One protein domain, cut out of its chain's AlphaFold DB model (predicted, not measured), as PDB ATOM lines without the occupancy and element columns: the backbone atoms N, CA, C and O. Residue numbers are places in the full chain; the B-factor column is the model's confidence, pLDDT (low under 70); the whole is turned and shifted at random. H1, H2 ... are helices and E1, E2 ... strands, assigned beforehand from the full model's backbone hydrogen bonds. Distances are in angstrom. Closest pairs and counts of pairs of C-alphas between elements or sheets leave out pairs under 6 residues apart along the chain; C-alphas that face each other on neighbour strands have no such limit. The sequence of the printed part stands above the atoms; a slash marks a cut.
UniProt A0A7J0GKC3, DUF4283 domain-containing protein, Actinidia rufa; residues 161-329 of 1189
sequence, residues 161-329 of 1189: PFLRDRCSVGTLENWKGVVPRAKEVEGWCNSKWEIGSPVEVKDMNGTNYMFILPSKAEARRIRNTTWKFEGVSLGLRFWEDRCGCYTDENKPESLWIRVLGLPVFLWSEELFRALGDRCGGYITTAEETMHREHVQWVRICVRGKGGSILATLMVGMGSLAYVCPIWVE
ATOM      1  N   PRO A 161     173.039 222.446 198.660       53.31
ATOM      2  CA  PRO A 161     172.654 222.501 200.069       53.31
ATOM      3  C   PRO A 161     171.668 221.394 200.462       53.31
ATOM      4  O   PRO A 161     171.696 220.920 201.596       53.31
ATOM      5  N   PHE A 162     170.833 220.929 199.518       55.44
ATOM      6  CA  PHE A 162     169.817 219.908 199.797       55.44
ATOM      7  C   PHE A 162     170.387 218.514 200.097       55.44
ATOM      8  O   PHE A 162     169.663 217.703 200.674       55.44
ATOM      9  N   LEU A 163     171.639 218.224 199.713       55.72
ATOM     10  CA  LEU A 163     172.289 216.936 199.981       55.72
ATOM     11  C   LEU A 163     172.866 216.902 201.395       55.72
ATOM     12  O   LEU A 163     172.544 216.007 202.170       55.72
ATOM     13  N   ARG A 164     173.643 217.924 201.771       59.38
ATOM     14  CA  ARG A 164     174.308 218.022 203.083       59.38
ATOM     15  C   ARG A 164     173.346 217.891 204.272       59.38
ATOM     16  O   ARG A 164     173.736 217.419 205.335       59.38
ATOM     17  N   ASP A 165     172.096 218.301 204.078       66.88
ATOM     18  CA  ASP A 165     171.049 218.304 205.101       66.88
ATOM     19  C   ASP A 165     170.133 217.068 205.104       66.88
ATOM     20  O   ASP A 165     169.417 216.865 206.085       66.88
ATOM     21  N   ARG A 166     170.119 216.259 204.035       75.00
ATOM     22  CA  ARG A 166     169.194 215.114 203.880       75.00
ATOM     23  C   ARG A 166     169.869 213.778 203.586       75.00
ATOM     24  O   ARG A 166     169.227 212.740 203.723       75.00
ATOM     25  N   CYS A 167     171.140 213.788 203.204       78.19
ATOM     26  CA  CYS A 167     171.900 212.584 202.912       78.19
ATOM     27  C   CYS A 167     172.694 212.139 204.141       78.19
ATOM     28  O   CYS A 167     173.524 212.883 204.672       78.19
ATOM     29  N   SER A 168     172.467 210.896 204.555       81.75
ATOM     30  CA  SER A 168     173.322 210.188 205.506       81.75
ATOM     31  C   SER A 168     174.205 209.201 204.748       81.75
ATOM     32  O   SER A 168     173.776 208.614 203.760       81.75
ATOM     33  N   VAL A 169     175.432 208.992 205.212       83.44
ATOM     34  CA  VAL A 169     176.322 207.929 204.727       83.44
ATOM     35  C   VAL A 169     176.446 206.895 205.833       83.44
ATOM     36  O   VAL A 169     176.784 207.248 206.965       83.44
ATOM     37  N   GLY A 170     176.144 205.641 205.510       85.44
ATOM     38  CA  GLY A 170     176.214 204.519 206.441       85.44
ATOM     39  C   GLY A 170     177.258 203.494 206.034       85.44
ATOM     40  O   GLY A 170     177.381 203.171 204.854       85.44
ATOM     41  N   THR A 171     177.976 202.973 207.024       85.81
ATOM     42  CA  THR A 171     179.007 201.943 206.870       85.81
ATOM     43  C   THR A 171     178.608 200.689 207.648       85.81
ATOM     44  O   THR A 171     178.317 200.786 208.839       85.81
ATOM     45  N   LEU A 172     178.622 199.509 207.016       84.31
ATOM     46  CA  LEU A 172     178.509 198.229 207.734       84.31
ATOM     47  C   LEU A 172     179.863 197.870 208.364       84.31
ATOM     48  O   LEU A 172     180.820 197.505 207.677       84.31
ATOM     49  N   GLU A 173     179.949 198.015 209.683       79.88
ATOM     50  CA  GLU A 173     181.197 197.907 210.439       79.88
ATOM     51  C   GLU A 173     181.608 196.444 210.651       79.88
ATOM     52  O   GLU A 173     180.951 195.703 211.378       79.88
ATOM     53  N   ASN A 174     182.766 196.043 210.115       76.25
ATOM     54  CA  ASN A 174     183.317 194.682 210.238       76.25
ATOM     55  C   ASN A 174     182.482 193.587 209.539       76.25
ATOM     56  O   ASN A 174     182.442 192.448 210.011       76.25
ATOM     57  N   TRP A 175     181.839 193.909 208.411       79.75
ATOM     58  CA  TRP A 175     181.216 192.908 207.535       79.75
ATOM     59  C   TRP A 175     182.237 191.855 207.060       79.75
ATOM     60  O   TRP A 175     183.388 192.193 206.780       79.75
ATOM     61  N   LYS A 176     181.826 190.581 206.971       65.75
ATOM     62  CA  LYS A 176     182.704 189.442 206.607       65.75
ATOM     63  C   LYS A 176     182.135 188.501 205.533       65.75
ATOM     64  O   LYS A 176     182.726 187.456 205.282       65.75
ATOM     65  N   GLY A 177     180.995 188.843 204.932       68.38
ATOM     66  CA  GLY A 177     180.381 188.085 203.836       68.38
ATOM     67  C   GLY A 177     180.475 188.814 202.494       68.38
ATOM     68  O   GLY A 177     181.147 189.841 202.378       68.38
ATOM     69  N   VAL A 178     179.734 188.320 201.498       68.38
ATOM     70  CA  VAL A 178     179.440 189.065 200.260       68.38
ATOM     71  C   VAL A 178     178.767 190.390 200.628       68.38
ATOM     72  O   VAL A 178     177.942 190.423 201.539       68.38
ATOM     73  N   VAL A 179     179.155 191.492 199.986       75.62
ATOM     74  CA  VAL A 179     178.607 192.828 200.278       75.62
ATOM     75  C   VAL A 179     177.140 192.896 199.815       75.62
ATOM     76  O   VAL A 179     176.895 192.600 198.645       75.62
ATOM     77  N   PRO A 180     176.177 193.277 200.681       76.50
ATOM     78  CA  PRO A 180     174.780 193.461 200.288       76.50
ATOM     79  C   PRO A 180     174.620 194.515 199.187       76.50
ATOM     80  O   PRO A 180     175.346 195.505 199.150       76.50
ATOM     81  N   ARG A 181     173.642 194.338 198.301       77.81
ATOM     82  CA  ARG A 181     173.312 195.318 197.252       77.81
ATOM     83  C   ARG A 181     172.424 196.426 197.821       77.81
ATOM     84  O   ARG A 181     171.596 196.148 198.692       77.81
ATOM     85  N   ALA A 182     172.486 197.646 197.274       78.19
ATOM     86  CA  ALA A 182     171.644 198.769 197.713       78.19
ATOM     87  C   ALA A 182     170.161 198.404 197.920       78.19
ATOM     88  O   ALA A 182     169.587 198.800 198.928       78.19
ATOM     89  N   LYS A 183     169.560 197.593 197.035       79.50
ATOM     90  CA  LYS A 183     168.147 197.159 197.130       79.50
ATOM     91  C   LYS A 183     167.828 196.270 198.341       79.50
ATOM     92  O   LYS A 183     166.711 196.301 198.851       79.50
ATOM     93  N   GLU A 184     168.788 195.477 198.813       85.19
ATOM     94  CA  GLU A 184     168.626 194.633 200.008       85.19
ATOM     95  C   GLU A 184     168.679 195.499 201.275       85.19
ATOM     96  O   GLU A 184     167.846 195.365 202.176       85.19
ATOM     97  N   VAL A 185     169.595 196.472 201.291       86.56
ATOM     98  CA  VAL A 185     169.698 197.486 202.349       86.56
ATOM     99  C   VAL A 185     168.476 198.418 202.345       86.56
ATOM    100  O   VAL A 185     167.942 198.721 203.410       86.56
ATOM    101  N   GLU A 186     167.979 198.821 201.175       88.81
ATOM    102  CA  GLU A 186     166.753 199.606 200.967       88.81
ATOM    103  C   GLU A 186     165.513 198.893 201.516       88.81
ATOM    104  O   GLU A 186     164.756 199.482 202.291       88.81
ATOM    105  N   GLY A 187     165.319 197.613 201.176       85.62
ATOM    106  CA  GLY A 187     164.208 196.809 201.693       85.62
ATOM    107  C   GLY A 187     164.220 196.712 203.223       85.62
ATOM    108  O   GLY A 187     163.184 196.884 203.870       85.62
ATOM    109  N   TRP A 188     165.401 196.527 203.821       92.44
ATOM    110  CA  TRP A 188     165.571 196.562 205.275       92.44
ATOM    111  C   TRP A 188     165.313 197.963 205.866       92.44
ATOM    112  O   TRP A 188     164.604 198.062 206.866       92.44
ATOM    113  N   CYS A 189     165.792 199.048 205.241       89.00
ATOM    114  CA  CYS A 189     165.546 200.423 205.705       89.00
ATOM    115  C   CYS A 189     164.049 200.738 205.726       89.00
ATOM    116  O   CYS A 189     163.512 201.147 206.755       89.00
ATOM    117  N   ASN A 190     163.358 200.474 204.616       87.88
ATOM    118  CA  ASN A 190     161.921 200.702 204.484       87.88
ATOM    119  C   ASN A 190     161.099 199.823 205.451       87.88
ATOM    120  O   ASN A 190     160.022 200.229 205.880       87.88
ATOM    121  N   SER A 191     161.623 198.664 205.875       86.25
ATOM    122  CA  SER A 191     161.017 197.817 206.915       86.25
ATOM    123  C   SER A 191     161.313 198.259 208.359       86.25
ATOM    124  O   SER A 191     160.555 197.887 209.257       86.25
ATOM    125  N   LYS A 192     162.412 198.984 208.624       87.75
ATOM    126  CA  LYS A 192     162.917 199.234 209.993       87.75
ATOM    127  C   LYS A 192     162.967 200.690 210.431       87.75
ATOM    128  O   LYS A 192     163.020 200.937 211.630       87.75
ATOM    129  N   TRP A 193     162.980 201.645 209.507       89.31
ATOM    130  CA  TRP A 193     163.157 203.062 209.841       89.31
ATOM    131  C   TRP A 193     161.836 203.806 210.070       89.31
ATOM    132  O   TRP A 193     161.867 204.926 210.571       89.31
ATOM    133  N   GLU A 194     160.685 203.186 209.778       84.25
ATOM    134  CA  GLU A 194     159.337 203.743 210.028       84.25
ATOM    135  C   GLU A 194     159.120 205.121 209.369       84.25
ATOM    136  O   GLU A 194     158.467 206.012 209.907       84.25
ATOM    137  N   ILE A 195     159.706 205.315 208.187       83.00
ATOM    138  CA  ILE A 195     159.568 206.540 207.397       83.00
ATOM    139  C   ILE A 195     158.368 206.372 206.462       83.00
ATOM    140  O   ILE A 195     158.318 205.430 205.678       83.00
ATOM    141  N   GLY A 196     157.412 207.307 206.508       71.94
ATOM    142  CA  GLY A 196     156.168 207.273 205.717       71.94
ATOM    143  C   GLY A 196     156.322 207.484 204.200       71.94
ATOM    144  O   GLY A 196     155.349 207.801 203.524       71.94
ATOM    145  N   SER A 197     157.534 207.354 203.669       76.69
ATOM    146  CA  SER A 197     157.882 207.454 202.250       76.69
ATOM    147  C   SER A 197     159.178 206.672 201.991       76.69
ATOM    148  O   SER A 197     160.054 206.725 202.859       76.69
ATOM    149  N   PRO A 198     159.357 206.018 200.828       77.88
ATOM    150  CA  PRO A 198     160.544 205.210 200.553       77.88
ATOM    151  C   PRO A 198     161.869 205.962 200.747       77.88
ATOM    152  O   PRO A 198     162.003 207.125 200.364       77.88
ATOM    153  N   VAL A 199     162.848 205.271 201.327       84.06
ATOM    154  CA  VAL A 199     164.237 205.718 201.460       84.06
ATOM    155  C   VAL A 199     165.016 205.261 200.234       84.06
ATOM    156  O   VAL A 199     165.166 204.064 200.017       84.06
ATOM    157  N   GLU A 200     165.553 206.203 199.464       85.06
ATOM    158  CA  GLU A 200     166.421 205.891 198.328       85.06
ATOM    159  C   GLU A 200     167.846 205.585 198.836       85.06
ATOM    160  O   GLU A 200     168.448 206.391 199.556       85.06
ATOM    161  N   VAL A 201     168.381 204.415 198.470       85.25
ATOM    162  CA  VAL A 201     169.713 203.931 198.881       85.25
ATOM    163  C   VAL A 201     170.617 203.776 197.662       85.25
ATOM    164  O   VAL A 201     170.201 203.241 196.638       85.25
ATOM    165  N   LYS A 202     171.864 204.246 197.765       79.50
ATOM    166  CA  LYS A 202     172.861 204.210 196.685       79.50
ATOM    167  C   LYS A 202     174.159 203.583 197.173       79.50
ATOM    168  O   LYS A 202     174.705 204.016 198.189       79.50
ATOM    169  N   ASP A 203     174.667 202.603 196.435       74.50
ATOM    170  CA  ASP A 203     175.989 202.019 196.678       74.50
ATOM    171  C   ASP A 203     177.081 203.091 196.500       74.50
ATOM    172  O   ASP A 203     177.018 203.896 195.564       74.50
ATOM    173  N   MET A 204     178.074 203.125 197.399       69.19
ATOM    174  CA  MET A 204     179.214 204.052 197.311       69.19
ATOM    175  C   MET A 204     180.533 203.328 197.047       69.19
ATOM    176  O   MET A 204     181.158 203.545 196.014       69.19
ATOM    177  N   ASN A 205     180.991 202.507 197.997       63.19
ATOM    178  CA  ASN A 205     182.180 201.666 197.849       63.19
ATOM    179  C   ASN A 205     182.240 200.582 198.938       63.19
ATOM    180  O   ASN A 205     182.424 200.876 200.122       63.19
ATOM    181  N   GLY A 206     182.122 199.313 198.535       71.56
ATOM    182  CA  GLY A 206     182.082 198.185 199.468       71.56
ATOM    183  C   GLY A 206     180.934 198.336 200.468       71.56
ATOM    184  O   GLY A 206     179.800 198.572 200.081       71.56
ATOM    185  N   THR A 207     181.234 198.265 201.764       77.38
ATOM    186  CA  THR A 207     180.250 198.339 202.859       77.38
ATOM    187  C   THR A 207     179.644 199.729 203.113       77.38
ATOM    188  O   THR A 207     179.021 199.927 204.160       77.38
ATOM    189  N   ASN A 208     179.835 200.699 202.210       78.88
ATOM    190  CA  ASN A 208     179.362 202.079 202.352       78.88
ATOM    191  C   ASN A 208     178.209 202.394 201.393       78.88
ATOM    192  O   ASN A 208     178.342 202.204 200.181       78.88
ATOM    193  N   TYR A 209     177.145 202.990 201.933       85.44
ATOM    194  CA  TYR A 209     175.933 203.372 201.205       85.44
ATOM    195  C   TYR A 209     175.528 204.816 201.532       85.44
ATOM    196  O   TYR A 209     175.715 205.282 202.663       85.44
ATOM    197  N   MET A 210     174.936 205.518 200.564       86.19
ATOM    198  CA  MET A 210     174.294 206.817 200.765       86.19
ATOM    199  C   MET A 210     172.779 206.643 200.866       86.19
ATOM    200  O   MET A 210     172.158 206.046 199.992       86.19
ATOM    201  N   PHE A 211     172.192 207.212 201.914       88.44
ATOM    202  CA  PHE A 211     170.764 207.193 202.211       88.44
ATOM    203  C   PHE A 211     170.200 208.591 201.988       88.44
ATOM    204  O   PHE A 211     170.596 209.531 202.682       88.44
ATOM    205  N   ILE A 212     169.286 208.739 201.033       87.19
ATOM    206  CA  ILE A 212     168.608 210.006 200.750       87.19
ATOM    207  C   ILE A 212     167.285 209.994 201.516       87.19
ATOM    208  O   ILE A 212     166.365 209.244 201.196       87.19
ATOM    209  N   LEU A 213     167.218 210.799 202.578       86.31
ATOM    210  CA  LEU A 213     166.095 210.811 203.513       86.31
ATOM    211  C   LEU A 213     165.151 211.993 203.226       86.31
ATOM    212  O   LEU A 213     165.600 213.033 202.735       86.31
ATOM    213  N   PRO A 214     163.842 211.895 203.535       81.88
ATOM    214  CA  PRO A 214     162.868 212.886 203.063       81.88
ATOM    215  C   PRO A 214     163.130 214.296 203.604       81.88
ATOM    216  O   PRO A 214     162.987 215.289 202.882       81.88
ATOM    217  N   SER A 215     163.563 214.385 204.867       82.75
ATOM    218  CA  SER A 215     163.790 215.639 205.585       82.75
ATOM    219  C   SER A 215     165.044 215.605 206.468       82.75
ATOM    220  O   SER A 215     165.526 214.551 206.886       82.75
ATOM    221  N   LYS A 216     165.524 216.800 206.831       82.12
ATOM    222  CA  LYS A 216     166.610 217.009 207.803       82.12
ATOM    223  C   LYS A 216     166.255 216.537 209.220       82.12
ATOM    224  O   LYS A 216     167.151 216.268 210.017       82.12
ATOM    225  N   ALA A 217     164.964 216.443 209.550       82.75
ATOM    226  CA  ALA A 217     164.505 215.882 210.819       82.75
ATOM    227  C   ALA A 217     164.684 214.357 210.830       82.75
ATOM    228  O   ALA A 217     165.301 213.829 211.753       82.75
ATOM    229  N   GLU A 218     164.279 213.674 209.756       85.75
ATOM    230  CA  GLU A 218     164.469 212.227 209.602       85.75
ATOM    231  C   GLU A 218     165.950 211.844 209.546       85.75
ATOM    232  O   GLU A 218     166.382 210.948 210.270       85.75
ATOM    233  N   ALA A 219     166.766 212.593 208.797       84.31
ATOM    234  CA  ALA A 219     168.215 212.388 208.768       84.31
ATOM    235  C   ALA A 219     168.866 212.495 210.160       84.31
ATOM    236  O   ALA A 219     169.790 211.744 210.470       84.31
ATOM    237  N   ARG A 220     168.357 213.372 211.039       85.06
ATOM    238  CA  ARG A 220     168.787 213.457 212.444       85.06
ATOM    239  C   ARG A 220     168.246 212.306 213.293       85.06
ATOM    240  O   ARG A 220     169.017 211.753 214.074       85.06
ATOM    241  N   ARG A 221     166.963 211.947 213.151       88.50
ATOM    242  CA  ARG A 221     166.309 210.862 213.905       88.50
ATOM    243  C   ARG A 221     167.023 209.535 213.667       88.50
ATOM    244  O   ARG A 221     167.544 208.957 214.612       88.50
ATOM    245  N   ILE A 222     167.126 209.116 212.406       88.50
ATOM    246  CA  ILE A 222     167.737 207.838 212.024       88.50
ATOM    247  C   ILE A 222     169.209 207.775 212.448       88.50
ATOM    248  O   ILE A 222     169.618 206.794 213.059       88.50
ATOM    249  N   ARG A 223     169.998 208.831 212.209       84.69
ATOM    250  CA  ARG A 223     171.428 208.878 212.573       84.69
ATOM    251  C   ARG A 223     171.677 208.865 214.091       84.69
ATOM    252  O   ARG A 223     172.742 208.446 214.525       84.69
ATOM    253  N   ASN A 224     170.731 209.343 214.902       85.06
ATOM    254  CA  ASN A 224     170.850 209.323 216.363       85.06
ATOM    255  C   ASN A 224     170.426 207.973 216.988       85.06
ATOM    256  O   ASN A 224     170.586 207.793 218.194       85.06
ATOM    257  N   THR A 225     169.909 207.033 216.192       86.06
ATOM    258  CA  THR A 225     169.551 205.673 216.613       86.06
ATOM    259  C   THR A 225     170.639 204.680 216.190       86.06
ATOM    260  O   THR A 225     171.164 204.750 215.081       86.06
ATOM    261  N   THR A 226     170.967 203.721 217.058       88.00
ATOM    262  CA  THR A 226     171.887 202.621 216.725       88.00
ATOM    263  C   THR A 226     171.157 201.548 215.924       88.00
ATOM    264  O   THR A 226     170.229 200.924 216.442       88.00
ATOM    265  N   TRP A 227     171.605 201.274 214.698       92.19
ATOM    266  CA  TRP A 227     170.994 200.270 213.823       92.19
ATOM    267  C   TRP A 227     171.889 199.058 213.578       92.19
ATOM    268  O   TRP A 227     173.118 199.142 213.649       92.19
ATOM    269  N   LYS A 228     171.253 197.929 213.238       89.81
ATOM    270  CA  LYS A 228     171.932 196.696 212.839       89.81
ATOM    271  C   LYS A 228     171.285 196.051 211.616       89.81
ATOM    272  O   LYS A 228     170.112 195.683 211.667       89.81
ATOM    273  N   PHE A 229     172.074 195.863 210.564       87.75
ATOM    274  CA  PHE A 229     171.725 195.056 209.396       87.75
ATOM    275  C   PHE A 229     172.325 193.661 209.604       87.75
ATOM    276  O   PHE A 229     173.521 193.541 209.858       87.75
ATOM    277  N   GLU A 230     171.489 192.618 209.609       86.69
ATOM    278  CA  GLU A 230     171.897 191.218 209.855       86.69
ATOM    279  C   GLU A 230     172.809 191.021 211.092       86.69
ATOM    280  O   GLU A 230     173.723 190.203 211.125       86.69
ATOM    281  N   GLY A 231     172.562 191.806 212.148       82.88
ATOM    282  CA  GLY A 231     173.326 191.786 213.403       82.88
ATOM    283  C   GLY A 231     174.604 192.641 213.411       82.88
ATOM    284  O   GLY A 231     175.096 192.968 214.499       82.88
ATOM    285  N   VAL A 232     175.086 193.065 212.240       87.44
ATOM    286  CA  VAL A 232     176.247 193.950 212.048       87.44
ATOM    287  C   VAL A 232     175.836 195.415 212.220       87.44
ATOM    288  O   VAL A 232     174.781 195.831 211.744       87.44
ATOM    289  N   SER A 233     176.650 196.209 212.921       87.69
ATOM    290  CA  SER A 233     176.378 197.632 213.165       87.69
ATOM    291  C   SER A 233     176.419 198.452 211.872       87.69
ATOM    292  O   SER A 233     177.373 198.349 211.100       87.69
ATOM    293  N   LEU A 234     175.412 199.307 211.673       90.31
ATOM    294  CA  LEU A 234     175.385 200.315 210.612       90.31
ATOM    295  C   LEU A 234     175.754 201.681 211.209       90.31
ATOM    296  O   LEU A 234     174.911 202.360 211.797       90.31
ATOM    297  N   GLY A 235     177.023 202.072 211.079       87.31
ATOM    298  CA  GLY A 235     177.531 203.357 211.558       87.31
ATOM    299  C   GLY A 235     177.112 204.492 210.622       87.31
ATOM    300  O   GLY A 235     177.545 204.524 209.471       87.31
ATOM    301  N   LEU A 236     176.266 205.416 211.093       88.06
ATOM    302  CA  LEU A 236     175.701 206.514 210.294       88.06
ATOM    303  C   LEU A 236     176.353 207.870 210.603       88.06
ATOM    304  O   LEU A 236     176.409 208.311 211.750       88.06
ATOM    305  N   ARG A 237     176.731 208.596 209.550       84.00
ATOM    306  CA  ARG A 237     177.157 210.007 209.586       84.00
ATOM    307  C   ARG A 237     176.368 210.836 208.574       84.00
ATOM    308  O   ARG A 237     175.709 210.282 207.700       84.00
ATOM    309  N   PHE A 238     176.440 212.165 208.667       80.50
ATOM    310  CA  PHE A 238     175.988 213.011 207.554       80.50
ATOM    311  C   PHE A 238     176.909 212.830 206.344       80.50
ATOM    312  O   PHE A 238     178.076 212.460 206.491       80.50
ATOM    313  N   TRP A 239     176.383 213.092 205.148       77.88
ATOM    314  CA  TRP A 239     177.205 213.182 203.950       77.88
ATOM    315  C   TRP A 239     178.194 214.351 204.059       77.88
ATOM    316  O   TRP A 239     177.834 215.468 204.436       77.88
ATOM    317  N   GLU A 240     179.446 214.076 203.708       65.81
ATOM    318  CA  GLU A 240     180.529 215.048 203.632       65.81
ATOM    319  C   GLU A 240     181.165 214.989 202.245       65.81
ATOM    320  O   GLU A 240     181.266 213.920 201.643       65.81
ATOM    321  N   ASP A 241     181.717 216.122 201.826       57.34
ATOM    322  CA  ASP A 241     182.508 216.393 200.621       57.34
ATOM    323  C   ASP A 241     183.582 215.339 200.243       57.34
ATOM    324  O   ASP A 241     184.102 215.371 199.127       57.34
ATOM    325  N   ARG A 242     183.951 214.415 201.142       57.25
ATOM    326  CA  ARG A 242     184.955 213.350 200.920       57.25
ATOM    327  C   ARG A 242     184.390 211.924 200.992       57.25
ATOM    328  O   ARG A 242     185.142 210.971 200.797       57.25
ATOM    329  N   CYS A 243     183.111 211.742 201.319       66.81
ATOM    330  CA  CYS A 243     182.507 210.413 201.419       66.81
ATOM    331  C   CYS A 243     182.535 209.705 200.054       66.81
ATOM    332  O   CYS A 243     182.240 210.319 199.037       66.81
ATOM    333  N   GLY A 244     182.915 208.422 200.033       62.34
ATOM    334  CA  GLY A 244     183.109 207.640 198.802       62.34
ATOM    335  C   GLY A 244     184.469 207.827 198.115       62.34
ATOM    336  O   GLY A 244     184.826 207.023 197.257       62.34
ATOM    337  N   CYS A 245     185.269 208.819 198.517       64.88
ATOM    338  CA  CYS A 245     186.632 208.995 198.015       64.88
ATOM    339  C   CYS A 245     187.656 208.183 198.828       64.88
ATOM    340  O   CYS A 245     187.525 208.039 200.046       64.88
ATOM    341  N   TYR A 246     188.725 207.720 198.179       61.81
ATOM    342  CA  TYR A 246     189.891 207.154 198.865       61.81
ATOM    343  C   TYR A 246     190.835 208.256 199.352       61.81
ATOM    344  O   TYR A 246     191.029 209.271 198.680       61.81
ATOM    345  N   THR A 247     191.485 208.027 200.489       59.22
ATOM    346  CA  THR A 247     192.604 208.849 200.979       59.22
ATOM    347  C   THR A 247     193.895 208.031 200.934       59.22
ATOM    348  O   THR A 247     193.876 206.836 200.645       59.22
ATOM    349  N   ASP A 248     195.043 208.636 201.238       56.16
ATOM    350  CA  ASP A 248     196.286 207.871 201.410       56.16
ATOM    351  C   ASP A 248     196.285 206.950 202.646       56.16
ATOM    352  O   ASP A 248     197.086 206.018 202.695       56.16
ATOM    353  N   GLU A 249     195.363 207.185 203.585       53.62
ATOM    354  CA  GLU A 249     195.144 206.406 204.814       53.62
ATOM    355  C   GLU A 249     194.122 205.273 204.606       53.62
ATOM    356  O   GLU A 249     194.268 204.203 205.187       53.62
ATOM    357  N   ASN A 250     193.117 205.486 203.748       58.59
ATOM    358  CA  ASN A 250     192.052 204.533 203.428       58.59
ATOM    359  C   ASN A 250     192.086 204.159 201.935       58.59
ATOM    360  O   ASN A 250     191.223 204.569 201.151       58.59
ATOM    361  N   LYS A 251     193.127 203.416 201.540       60.72
ATOM    362  CA  LYS A 251     193.211 202.756 200.227       60.72
ATOM    363  C   LYS A 251     192.587 201.364 200.320       60.72
ATOM    364  O   LYS A 251     192.854 200.676 201.305       60.72
ATOM    365  N   PRO A 252     191.826 200.922 199.310       62.25
ATOM    366  CA  PRO A 252     191.253 199.586 199.317       62.25
ATOM    367  C   PRO A 252     192.361 198.532 199.169       62.25
ATOM    368  O   PRO A 252     193.384 198.766 198.519       62.25
ATOM    369  N   GLU A 253     192.171 197.372 199.797       66.88
ATOM    370  CA  GLU A 253     193.125 196.254 199.724       66.88
ATOM    371  C   GLU A 253     192.974 195.450 198.421       66.88
ATOM    372  O   GLU A 253     193.945 194.877 197.916       66.88
ATOM    373  N   SER A 254     191.767 195.470 197.853       76.75
ATOM    374  CA  SER A 254     191.399 194.887 196.567       76.75
ATOM    375  C   SER A 254     190.702 195.908 195.665       76.75
ATOM    376  O   SER A 254     190.031 196.826 196.136       76.75
ATOM    377  N   LEU A 255     190.859 195.747 194.354       78.56
ATOM    378  CA  LEU A 255     190.226 196.564 193.322       78.56
ATOM    379  C   LEU A 255     189.668 195.655 192.228       78.56
ATOM    380  O   LEU A 255     190.300 194.667 191.856       78.56
ATOM    381  N   TRP A 256     188.507 196.011 191.685       84.44
ATOM    382  CA  TRP A 256     188.019 195.411 190.447       84.44
ATOM    383  C   TRP A 256     188.709 196.071 189.250       84.44
ATOM    384  O   TRP A 256     188.939 197.283 189.236       84.44
ATOM    385  N   ILE A 257     189.043 195.270 188.243       85.31
ATOM    386  CA  ILE A 257     189.569 195.732 186.959       85.31
ATOM    387  C   ILE A 257     188.801 195.077 185.811       85.31
ATOM    388  O   ILE A 257     188.351 193.935 185.924       85.31
ATOM    389  N   ARG A 258     188.679 195.801 184.699       86.38
ATOM    390  CA  ARG A 258     188.161 195.301 183.420       86.38
ATOM    391  C   ARG A 258     189.312 195.183 182.435       86.38
ATOM    392  O   ARG A 258     189.929 196.192 182.106       86.38
ATOM    393  N   VAL A 259     189.585 193.969 181.964       83.69
ATOM    394  CA  VAL A 259     190.491 193.716 180.836       83.69
ATOM    395  C   VAL A 259     189.643 193.730 179.565       83.69
ATOM    396  O   VAL A 259     188.801 192.854 179.366       83.69
ATOM    397  N   LEU A 260     189.812 194.766 178.747       77.25
ATOM    398  CA  LEU A 260     188.960 195.055 177.591       77.25
ATOM    399  C   LEU A 260     189.412 194.312 176.337       77.25
ATOM    400  O   LEU A 260     190.609 194.167 176.087       77.25
ATOM    401  N   GLY A 261     188.438 193.884 175.529       68.38
ATOM    402  CA  GLY A 261     188.695 193.306 174.208       68.38
ATOM    403  C   GLY A 261     189.480 191.990 174.221       68.38
ATOM    404  O   GLY A 261     190.049 191.623 173.198       68.38
ATOM    405  N   LEU A 262     189.543 191.278 175.355       77.19
ATOM    406  CA  LEU A 262     190.124 189.936 175.402       77.19
ATOM    407  C   LEU A 262     189.167 188.949 174.699       77.19
ATOM    408  O   LEU A 262     188.044 188.789 175.182       77.19
ATOM    409  N   PRO A 263     189.570 188.266 173.609       75.12
ATOM    410  CA  PRO A 263     188.669 187.396 172.852       75.12
ATOM    411  C   PRO A 263     188.042 186.274 173.689       75.12
ATOM    412  O   PRO A 263     188.742 185.580 174.425       75.12
ATOM    413  N   VAL A 264     186.734 186.039 173.526       75.56
ATOM    414  CA  VAL A 264     185.943 185.095 174.351       75.56
ATOM    415  C   VAL A 264     186.454 183.647 174.289       75.56
ATOM    416  O   VAL A 264     186.289 182.892 175.244       75.56
ATOM    417  N   PHE A 265     187.136 183.244 173.212       77.06
ATOM    418  CA  PHE A 265     187.747 181.910 173.119       77.06
ATOM    419  C   PHE A 265     188.990 181.733 174.016       77.06
ATOM    420  O   PHE A 265     189.360 180.601 174.309       77.06
ATOM    421  N   LEU A 266     189.609 182.824 174.489       75.31
ATOM    422  CA  LEU A 266     190.695 182.792 175.478       75.31
ATOM    423  C   LEU A 266     190.179 182.751 176.929       75.31
ATOM    424  O   LEU A 266     190.981 182.668 177.856       75.31
ATOM    425  N   TRP A 267     188.866 182.862 177.159       88.94
ATOM    426  CA  TRP A 267     188.304 182.997 178.506       88.94
ATOM    427  C   TRP A 267     188.361 181.671 179.278       88.94
ATOM    428  O   TRP A 267     187.448 180.846 179.190       88.94
ATOM    429  N   SER A 268     189.424 181.505 180.068       84.50
ATOM    430  CA  SER A 268     189.599 180.448 181.065       84.50
ATOM    431  C   SER A 268     189.956 181.039 182.432       84.50
ATOM    432  O   SER A 268     190.601 182.085 182.526       84.50
ATOM    433  N   GLU A 269     189.587 180.344 183.512       83.62
ATOM    434  CA  GLU A 269     189.944 180.752 184.879       83.62
ATOM    435  C   GLU A 269     191.474 180.807 185.081       83.62
ATOM    436  O   GLU A 269     191.981 181.632 185.839       83.62
ATOM    437  N   GLU A 270     192.226 179.968 184.363       85.88
ATOM    438  CA  GLU A 270     193.692 179.973 184.359       85.88
ATOM    439  C   GLU A 270     194.258 181.274 183.778       85.88
ATOM    440  O   GLU A 270     195.130 181.894 184.394       85.88
ATOM    441  N   LEU A 271     193.729 181.739 182.637       84.44
ATOM    442  CA  LEU A 271     194.140 183.017 182.060       84.44
ATOM    443  C   LEU A 271     193.686 184.186 182.941       84.44
ATOM    444  O   LEU A 271     194.463 185.110 183.165       84.44
ATOM    445  N   PHE A 272     192.472 184.143 183.493       91.81
ATOM    446  CA  PHE A 272     191.965 185.181 184.398       91.81
ATOM    447  C   PHE A 272     192.822 185.304 185.667       91.81
ATOM    448  O   PHE A 272     193.149 186.418 186.087       91.81
ATOM    449  N   ARG A 273     193.264 184.170 186.224       87.00
ATOM    450  CA  ARG A 273     194.229 184.106 187.328       87.00
ATOM    451  C   ARG A 273     195.579 184.704 186.922       87.00
ATOM    452  O   ARG A 273     196.049 185.622 187.587       87.00
ATOM    453  N   ALA A 274     196.143 184.296 185.786       84.19
ATOM    454  CA  ALA A 274     197.414 184.829 185.285       84.19
ATOM    455  C   ALA A 274     197.375 186.345 184.977       84.19
ATOM    456  O   ALA A 274     198.348 187.058 185.243       84.19
ATOM    457  N   LEU A 275     196.256 186.859 184.454       86.81
ATOM    458  CA  LEU A 275     196.016 188.292 184.240       86.81
ATOM    459  C   LEU A 275     195.926 189.045 185.576       86.81
ATOM    460  O   LEU A 275     196.574 190.082 185.746       86.81
ATOM    461  N   GLY A 276     195.167 188.511 186.537       85.12
ATOM    462  CA  GLY A 276     195.004 189.100 187.866       85.12
ATOM    463  C   GLY A 276     196.304 189.133 188.671       85.12
ATOM    464  O   GLY A 276     196.614 190.142 189.308       85.12
ATOM    465  N   ASP A 277     197.120 188.082 188.575       82.50
ATOM    466  CA  ASP A 277     198.439 188.016 189.205       82.50
ATOM    467  C   ASP A 277     199.409 189.053 188.623       82.50
ATOM    468  O   ASP A 277     200.099 189.742 189.379       82.50
ATOM    469  N   ARG A 278     199.390 189.280 187.300       80.81
ATOM    470  CA  ARG A 278     200.154 190.376 186.670       80.81
ATOM    471  C   ARG A 278     199.640 191.777 187.019       80.81
ATOM    472  O   ARG A 278     200.388 192.739 186.854       80.81
ATOM    473  N   CYS A 279     198.416 191.901 187.529       76.81
ATOM    474  CA  CYS A 279     197.821 193.166 187.972       76.81
ATOM    475  C   CYS A 279     197.876 193.392 189.497       76.81
ATOM    476  O   CYS A 279     197.315 194.374 189.982       76.81
ATOM    477  N   GLY A 280     198.566 192.525 190.251       76.81
ATOM    478  CA  GLY A 280     198.824 192.688 191.693       76.81
ATOM    479  C   GLY A 280     198.546 191.447 192.553       76.81
ATOM    480  O   GLY A 280     198.954 191.398 193.716       76.81
ATOM    481  N   GLY A 281     197.895 190.430 191.984       82.81
ATOM    482  CA  GLY A 281     197.507 189.194 192.663       82.81
ATOM    483  C   GLY A 281     196.026 188.918 192.447       82.81
ATOM    484  O   GLY A 281     195.196 189.715 192.884       82.81
ATOM    485  N   TYR A 282     195.678 187.808 191.803       88.38
ATOM    486  CA  TYR A 282     194.290 187.412 191.588       88.38
ATOM    487  C   TYR A 282     193.576 187.133 192.919       88.38
ATOM    488  O   TYR A 282     194.151 186.564 193.853       88.38
ATOM    489  N   ILE A 283     192.308 187.540 193.006       85.25
ATOM    490  CA  ILE A 283     191.416 187.234 194.132       85.25
ATOM    491  C   ILE A 283     190.231 186.401 193.642       85.25
ATOM    492  O   ILE A 283     190.010 185.307 194.150       85.25
ATOM    493  N   THR A 284     189.477 186.909 192.665       83.56
ATOM    494  CA  THR A 284     188.326 186.215 192.066       83.56
ATOM    495  C   THR A 284     187.977 186.816 190.704       83.56
ATOM    496  O   THR A 284     188.317 187.966 190.425       83.56
ATOM    497  N   THR A 285     187.252 186.066 189.882       88.31
ATOM    498  CA  THR A 285     186.543 186.586 188.703       88.31
ATOM    499  C   THR A 285     185.132 187.026 189.111       88.31
ATOM    500  O   THR A 285     184.625 186.580 190.142       88.31
ATOM    501  N   ALA A 286     184.526 187.941 188.354       82.25
ATOM    502  CA  ALA A 286     183.128 188.334 188.518       82.25
ATOM    503  C   ALA A 286     182.190 187.231 187.988       82.25
ATOM    504  O   ALA A 286     182.494 186.586 186.982       82.25
ATOM    505  N   GLU A 287     181.050 187.011 188.638       75.62
ATOM    506  CA  GLU A 287     180.111 185.939 188.277       75.62
ATOM    507  C   GLU A 287     179.514 186.166 186.876       75.62
ATOM    508  O   GLU A 287     179.426 185.240 186.072       75.62
ATOM    509  N   GLU A 288     179.253 187.428 186.539       75.06
ATOM    510  CA  GLU A 288     178.797 187.926 185.237       75.06
ATOM    511  C   GLU A 288     179.823 187.630 184.117       75.06
ATOM    512  O   GLU A 288     179.477 187.419 182.954       75.06
ATOM    513  N   THR A 289     181.119 187.586 184.461       81.94
ATOM    514  CA  THR A 289     182.207 187.227 183.529       81.94
ATOM    515  C   THR A 289     182.315 185.711 183.348       81.94
ATOM    516  O   THR A 289     182.534 185.251 182.229       81.94
ATOM    517  N   MET A 290     182.097 184.919 184.404       72.19
ATOM    518  CA  MET A 290     182.063 183.452 184.295       72.19
ATOM    519  C   MET A 290     180.865 182.974 183.456       72.19
ATOM    520  O   MET A 290     181.023 182.095 182.611       72.19
ATOM    521  N   HIS A 291     179.701 183.616 183.611       69.75
ATOM    522  CA  HIS A 291     178.498 183.363 182.806       69.75
ATOM    523  C   HIS A 291     178.498 184.051 181.425       69.75
ATOM    524  O   HIS A 291     177.579 183.842 180.637       69.75
ATOM    525  N   ARG A 292     179.549 184.821 181.091       74.12
ATOM    526  CA  ARG A 292     179.735 185.535 179.807       74.12
ATOM    527  C   ARG A 292     178.644 186.567 179.473       74.12
ATOM    528  O   ARG A 292     178.443 186.899 178.309       74.12
ATOM    529  N   GLU A 293     177.999 187.141 180.485       66.19
ATOM    530  CA  GLU A 293     176.942 188.154 180.334       66.19
ATOM    531  C   GLU A 293     177.467 189.471 179.728       66.19
ATOM    532  O   GLU A 293     176.718 190.233 179.115       66.19
ATOM    533  N   HIS A 294     178.766 189.752 179.885       68.38
ATOM    534  CA  HIS A 294     179.412 190.999 179.462       68.38
ATOM    535  C   HIS A 294     180.688 190.750 178.639       68.38
ATOM    536  O   HIS A 294     181.787 191.118 179.041       68.38
ATOM    537  N   VAL A 295     180.551 190.147 177.451       72.50
ATOM    538  CA  VAL A 295     181.674 189.757 176.559       72.50
ATOM    539  C   VAL A 295     182.649 190.878 176.148       72.50
ATOM    540  O   VAL A 295     183.722 190.586 175.628       72.50
ATOM    541  N   GLN A 296     182.317 192.151 176.383       61.06
ATOM    542  CA  GLN A 296     183.184 193.301 176.085       61.06
ATOM    543  C   GLN A 296     184.418 193.390 177.007       61.06
ATOM    544  O   GLN A 296     185.447 193.951 176.613       61.06
ATOM    545  N   TRP A 297     184.343 192.838 178.224       79.62
ATOM    546  CA  TRP A 297     185.434 192.868 179.200       79.62
ATOM    547  C   TRP A 297     185.453 191.643 180.116       79.62
ATOM    548  O   TRP A 297     184.427 191.148 180.570       79.62
ATOM    549  N   VAL A 298     186.658 191.228 180.499       84.81
ATOM    550  CA  VAL A 298     186.874 190.307 181.619       84.81
ATOM    551  C   VAL A 298     186.960 191.122 182.902       84.81
ATOM    552  O   VAL A 298     187.884 191.926 183.056       84.81
ATOM    553  N   ARG A 299     186.010 190.938 183.826       90.06
ATOM    554  CA  ARG A 299     185.982 191.641 185.116       90.06
ATOM    555  C   ARG A 299     186.566 190.750 186.215       90.06
ATOM    556  O   ARG A 299     185.986 189.728 186.577       90.06
ATOM    557  N   ILE A 300     187.725 191.136 186.748       88.31
ATOM    558  CA  ILE A 300     188.465 190.382 187.776       88.31
ATOM    559  C   ILE A 300     188.840 191.276 188.958       88.31
ATOM    560  O   ILE A 300     189.112 192.465 188.806       88.31
ATOM    561  N   CYS A 301     188.842 190.697 190.153       86.25
ATOM    562  CA  CYS A 301     189.228 191.345 191.397       86.25
ATOM    563  C   CYS A 301     190.698 191.034 191.690       86.25
ATOM    564  O   CYS A 301     191.101 189.866 191.714       86.25
ATOM    565  N   VAL A 302     191.491 192.080 191.921       87.06
ATOM    566  CA  VAL A 302     192.936 191.993 192.147       87.06
ATOM    567  C   VAL A 302     193.347 192.664 193.451       87.06
ATOM    568  O   VAL A 302     192.760 193.652 193.892       87.06
ATOM    569  N   ARG A 303     194.383 192.124 194.086       80.25
ATOM    570  CA  ARG A 303     195.012 192.650 195.298       80.25
ATOM    571  C   ARG A 303     195.909 193.826 194.913       80.25
ATOM    572  O   ARG A 303     196.894 193.628 194.210       80.25
ATOM    573  N   GLY A 304     195.625 195.052 195.357       64.06
ATOM    574  CA  GLY A 304     196.417 196.186 194.873       64.06
ATOM    575  C   GLY A 304     196.072 197.557 195.439       64.06
ATOM    576  O   GLY A 304     194.954 198.040 195.324       64.06
ATOM    577  N   LYS A 305     197.096 198.264 195.936       54.97
ATOM    578  CA  LYS A 305     197.007 199.638 196.471       54.97
ATOM    579  C   LYS A 305     196.972 200.715 195.365       54.97
ATOM    580  O   LYS A 305     197.587 201.772 195.511       54.97
ATOM    581  N   GLY A 306     196.316 200.423 194.238       48.84
ATOM    582  CA  GLY A 306     196.115 201.294 193.066       48.84
ATOM    583  C   GLY A 306     197.353 201.641 192.220       48.84
ATOM    584  O   GLY A 306     197.241 201.767 191.010       48.84
ATOM    585  N   GLY A 307     198.542 201.773 192.817       51.44
ATOM    586  CA  GLY A 307     199.756 202.258 192.136       51.44
ATOM    587  C   GLY A 307     200.563 201.226 191.336       51.44
ATOM    588  O   GLY A 307     201.648 201.559 190.871       51.44
ATOM    589  N   SER A 308     200.082 199.985 191.219       54.50
ATOM    590  CA  SER A 308     200.810 198.859 190.596       54.50
ATOM    591  C   SER A 308     200.025 198.150 189.489       54.50
ATOM    592  O   SER A 308     200.519 197.175 188.932       54.50
ATOM    593  N   ILE A 309     198.810 198.610 189.184       68.50
ATOM    594  CA  ILE A 309     197.976 198.013 188.138       68.50
ATOM    595  C   ILE A 309     198.465 198.533 186.783       68.50
ATOM    596  O   ILE A 309     198.672 199.735 186.605       68.50
ATOM    597  N   LEU A 310     198.673 197.620 185.836       68.19
ATOM    598  CA  LEU A 310     199.072 197.949 184.470       68.19
ATOM    599  C   LEU A 310     197.922 198.664 183.743       68.19
ATOM    600  O   LEU A 310     196.764 198.311 183.933       68.19
ATOM    601  N   ALA A 311     198.227 199.630 182.873       68.50
ATOM    602  CA  ALA A 311     197.218 200.268 182.012       68.50
ATOM    603  C   ALA A 311     196.834 199.398 180.795       68.50
ATOM    604  O   ALA A 311     195.849 199.657 180.102       68.50
ATOM    605  N   THR A 312     197.646 198.385 180.488       70.88
ATOM    606  CA  THR A 312     197.508 197.501 179.326       70.88
ATOM    607  C   THR A 312     198.252 196.197 179.611       70.88
ATOM    608  O   THR A 312     199.323 196.228 180.222       70.88
ATOM    609  N   LEU A 313     197.720 195.060 179.162       71.25
ATOM    610  CA  LEU A 313     198.412 193.768 179.158       71.25
ATOM    611  C   LEU A 313     198.535 193.221 177.734       71.25
ATOM    612  O   LEU A 313     197.736 193.546 176.862       71.25
ATOM    613  N   MET A 314     199.535 192.366 177.519       69.81
ATOM    614  CA  MET A 314     199.692 191.602 176.282       69.81
ATOM    615  C   MET A 314     199.470 190.116 176.560       69.81
ATOM    616  O   MET A 314     200.102 189.556 177.457       69.81
ATOM    617  N   VAL A 315     198.592 189.485 175.780       74.50
ATOM    618  CA  VAL A 315     198.305 188.045 175.833       74.50
ATOM    619  C   VAL A 315     198.745 187.414 174.517       74.50
ATOM    620  O   VAL A 315     198.169 187.698 173.472       74.50
ATOM    621  N   GLY A 316     199.788 186.585 174.558       60.47
ATOM    622  CA  GLY A 316     200.282 185.858 173.386       60.47
ATOM    623  C   GLY A 316     199.605 184.497 173.225       60.47
ATOM    624  O   GLY A 316     199.468 183.766 174.204       60.47
ATOM    625  N   MET A 317     199.235 184.138 171.995       56.47
ATOM    626  CA  MET A 317     198.803 182.790 171.621       56.47
ATOM    627  C   MET A 317     199.349 182.441 170.230       56.47
ATOM    628  O   MET A 317     198.945 183.027 169.225       56.47
ATOM    629  N   GLY A 318     200.270 181.476 170.163       64.69
ATOM    630  CA  GLY A 318     200.946 181.114 168.915       64.69
ATOM    631  C   GLY A 318     201.722 182.298 168.331       64.69
ATOM    632  O   GLY A 318     202.592 182.857 168.995       64.69
ATOM    633  N   SER A 319     201.395 182.684 167.097       56.62
ATOM    634  CA  SER A 319     201.963 183.845 166.397       56.62
ATOM    635  C   SER A 319     201.243 185.174 166.674       56.62
ATOM    636  O   SER A 319     201.691 186.211 166.185       56.62
ATOM    637  N   LEU A 320     200.141 185.175 167.433       43.31
ATOM    638  CA  LEU A 320     199.319 186.364 167.693       43.31
ATOM    639  C   LEU A 320     199.542 186.915 169.106       43.31
ATOM    640  O   LEU A 320     199.762 186.161 170.055       43.31
ATOM    641  N   ALA A 321     199.438 188.237 169.257       57.97
ATOM    642  CA  ALA A 321     199.529 188.926 170.541       57.97
ATOM    643  C   ALA A 321     198.414 189.973 170.683       57.97
ATOM    644  O   ALA A 321     198.379 190.966 169.959       57.97
ATOM    645  N   TYR A 322     197.513 189.756 171.639       62.25
ATOM    646  CA  TYR A 322     196.382 190.632 171.934       62.25
ATOM    647  C   TYR A 322     196.799 191.700 172.945       62.25
ATOM    648  O   TYR A 322     197.266 191.373 174.036       62.25
ATOM    649  N   VAL A 323     196.642 192.974 172.580       67.38
ATOM    650  CA  VAL A 323     196.962 194.131 173.428       67.38
ATOM    651  C   VAL A 323     195.672 194.617 174.089       67.38
ATOM    652  O   VAL A 323     194.891 195.339 173.476       67.38
ATOM    653  N   CYS A 324     195.428 194.200 175.329       70.56
ATOM    654  CA  CYS A 324     194.182 194.460 176.050       70.56
ATOM    655  C   CYS A 324     194.335 195.660 177.005       70.56
ATOM    656  O   CYS A 324     195.124 195.574 177.955       70.56
ATOM    657  N   PRO A 325     193.595 196.770 176.810       72.88
ATOM    658  CA  PRO A 325     193.528 197.863 177.777       72.88
ATOM    659  C   PRO A 325     192.949 197.396 179.115       72.88
ATOM    660  O   PRO A 325     192.124 196.482 179.163       72.88
ATOM    661  N   ILE A 326     193.356 198.047 180.205       77.81
ATOM    662  CA  ILE A 326     192.876 197.731 181.553       77.81
ATOM    663  C   ILE A 326     192.265 198.982 182.172       77.81
ATOM    664  O   ILE A 326     192.941 199.996 182.347       77.81
ATOM    665  N   TRP A 327     190.985 198.904 182.525       78.00
ATOM    666  CA  TRP A 327     190.305 199.937 183.306       78.00
ATOM    667  C   TRP A 327     190.220 199.509 184.767       78.00
ATOM    668  O   TRP A 327     189.890 198.363 185.072       78.00
ATOM    669  N   VAL A 328     190.508 200.439 185.676       76.00
ATOM    670  CA  VAL A 328     190.475 200.200 187.123       76.00
ATOM    671  C   VAL A 328     189.181 200.772 187.690       76.00
ATOM    672  O   VAL A 328     188.964 201.980 187.617       76.00
ATOM    673  N   GLU A 329     188.343 199.931 188.297       74.31
ATOM    674  CA  GLU A 329     187.111 200.347 188.984       74.31
ATOM    675  C   GLU A 329     187.451 200.942 190.370       74.31
ATOM    676  O   GLU A 329     187.087 200.412 191.420       74.31
TER     677      GLU A 329
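Overview. This is residues 161 to 329 of the 1189 residues of the protein "DUF4283 domain-containing protein" of Actinidia rufa (UniProt A0A7J0GKC3). Two lobes sit end to end, joined by the long strandless link of residues 239 to 253; each lobe is built on a strongly twisted five-stranded antiparallel sheet. In the first, H2 and H3 cover one face of the sheet E2 E3 E1 E5 E4; in the second, the sheet E7 E8 E6 E10 E9 curls round H4, and the hairpin E9 and E10 reaches to the end far from the first lobe. The printed part has 169 residues with five named helices and ten named strands, in the order H1 E1 H2 E2 E3 H3 E4 E5 E6 H4 E7 H5 E8 E9 E10, and its class is mixed, helices and strands. The whole is loose, with a radius of gyration of the C-alphas of 19.8 A, and spans 66 by 33 by 29 A, only just a rod.

Arrangement. Begin with the first sheet: E2, residues 200 to 205, E3, 208 to 212, E1, 167 to 172, E5, 232 to 238, and E4, 227 to 229, in that order across it. Look for N 202 and O 210 at 2.9 A between E2 and E3, a hairpin, and for N 170 and O 209 at 2.9 A between E3 and E1. N 169 and O 237 are 2.8 A apart between E1 and E5, and N 232 and O 229 are 2.9 A apart in the hairpin E4 and E5. H2, residues 182 to 192, and H3, residues 216 to 223, lie on the same face, making two layers, helices over one side of a sheet. The closest C-alphas of H2 and E2 are those of Ala 182 and Asp 203, 5.5 A. H3 has a height of 8.9 A over the sheet and runs along E1, at 7 degrees on the local plane. E1, H2 and E2 form a split strand-helix-strand unit, two strands running the same way with E3 between them, and its crossover is right-handed. H1, residues 161 to 164, is not on this sheet. Now turn to the second sheet: E7, residues 282 to 285, E8, 297 to 303, E6, 254 to 260, E10, 320 to 329, and E9, 312 to 317. N 283 and O 301 of E7 and E8 are 2.9 A apart, N 302 and O 255 of E8 and E6 2.8 A, N 258 and O 327 of E6 and E10 2.9 A, and N 322 and O 315 of the hairpin E9 and E10 2.8 A. H4, residues 269 to 278, is on this curled sheet, again two layers; its Gly 276 and Tyr 282 of E7 have C-alphas 4.1 A apart. E6, H4 and E7 are the other split unit, with E8 between the strands and a right-handed crossover. H5, residues 287 to 290, only grazes the sheet. In H2, H3 and H4 every O i to N i+4 pair is within hydrogen-bond range; H1 and H5 are too short for one.

Along the chain. Find C-alpha 161, where H1 begins, at (172.654, 222.501, 200.069). H2 starts at C-alpha 182, (171.644, 198.769, 197.713), and measures 15.1 A; H4 measures 14.1 A. E5 spans 19.6 A, E6 19.1 A and E8 18.7 A. E10, the longest strand, runs 28.2 A to C-alpha 329 at (187.111, 200.347, 188.984).

Size, cuts and confidence. The C-alphas farthest apart, Ala 217 and Ser 319, are 66.4 A apart. The printed part has no cut, and its one long link is E5 to E6. Mean pLDDT of the printed part is 76.7; 46 residues are under 70, among them 240 to 253, 304 to 311 and 316 to 323.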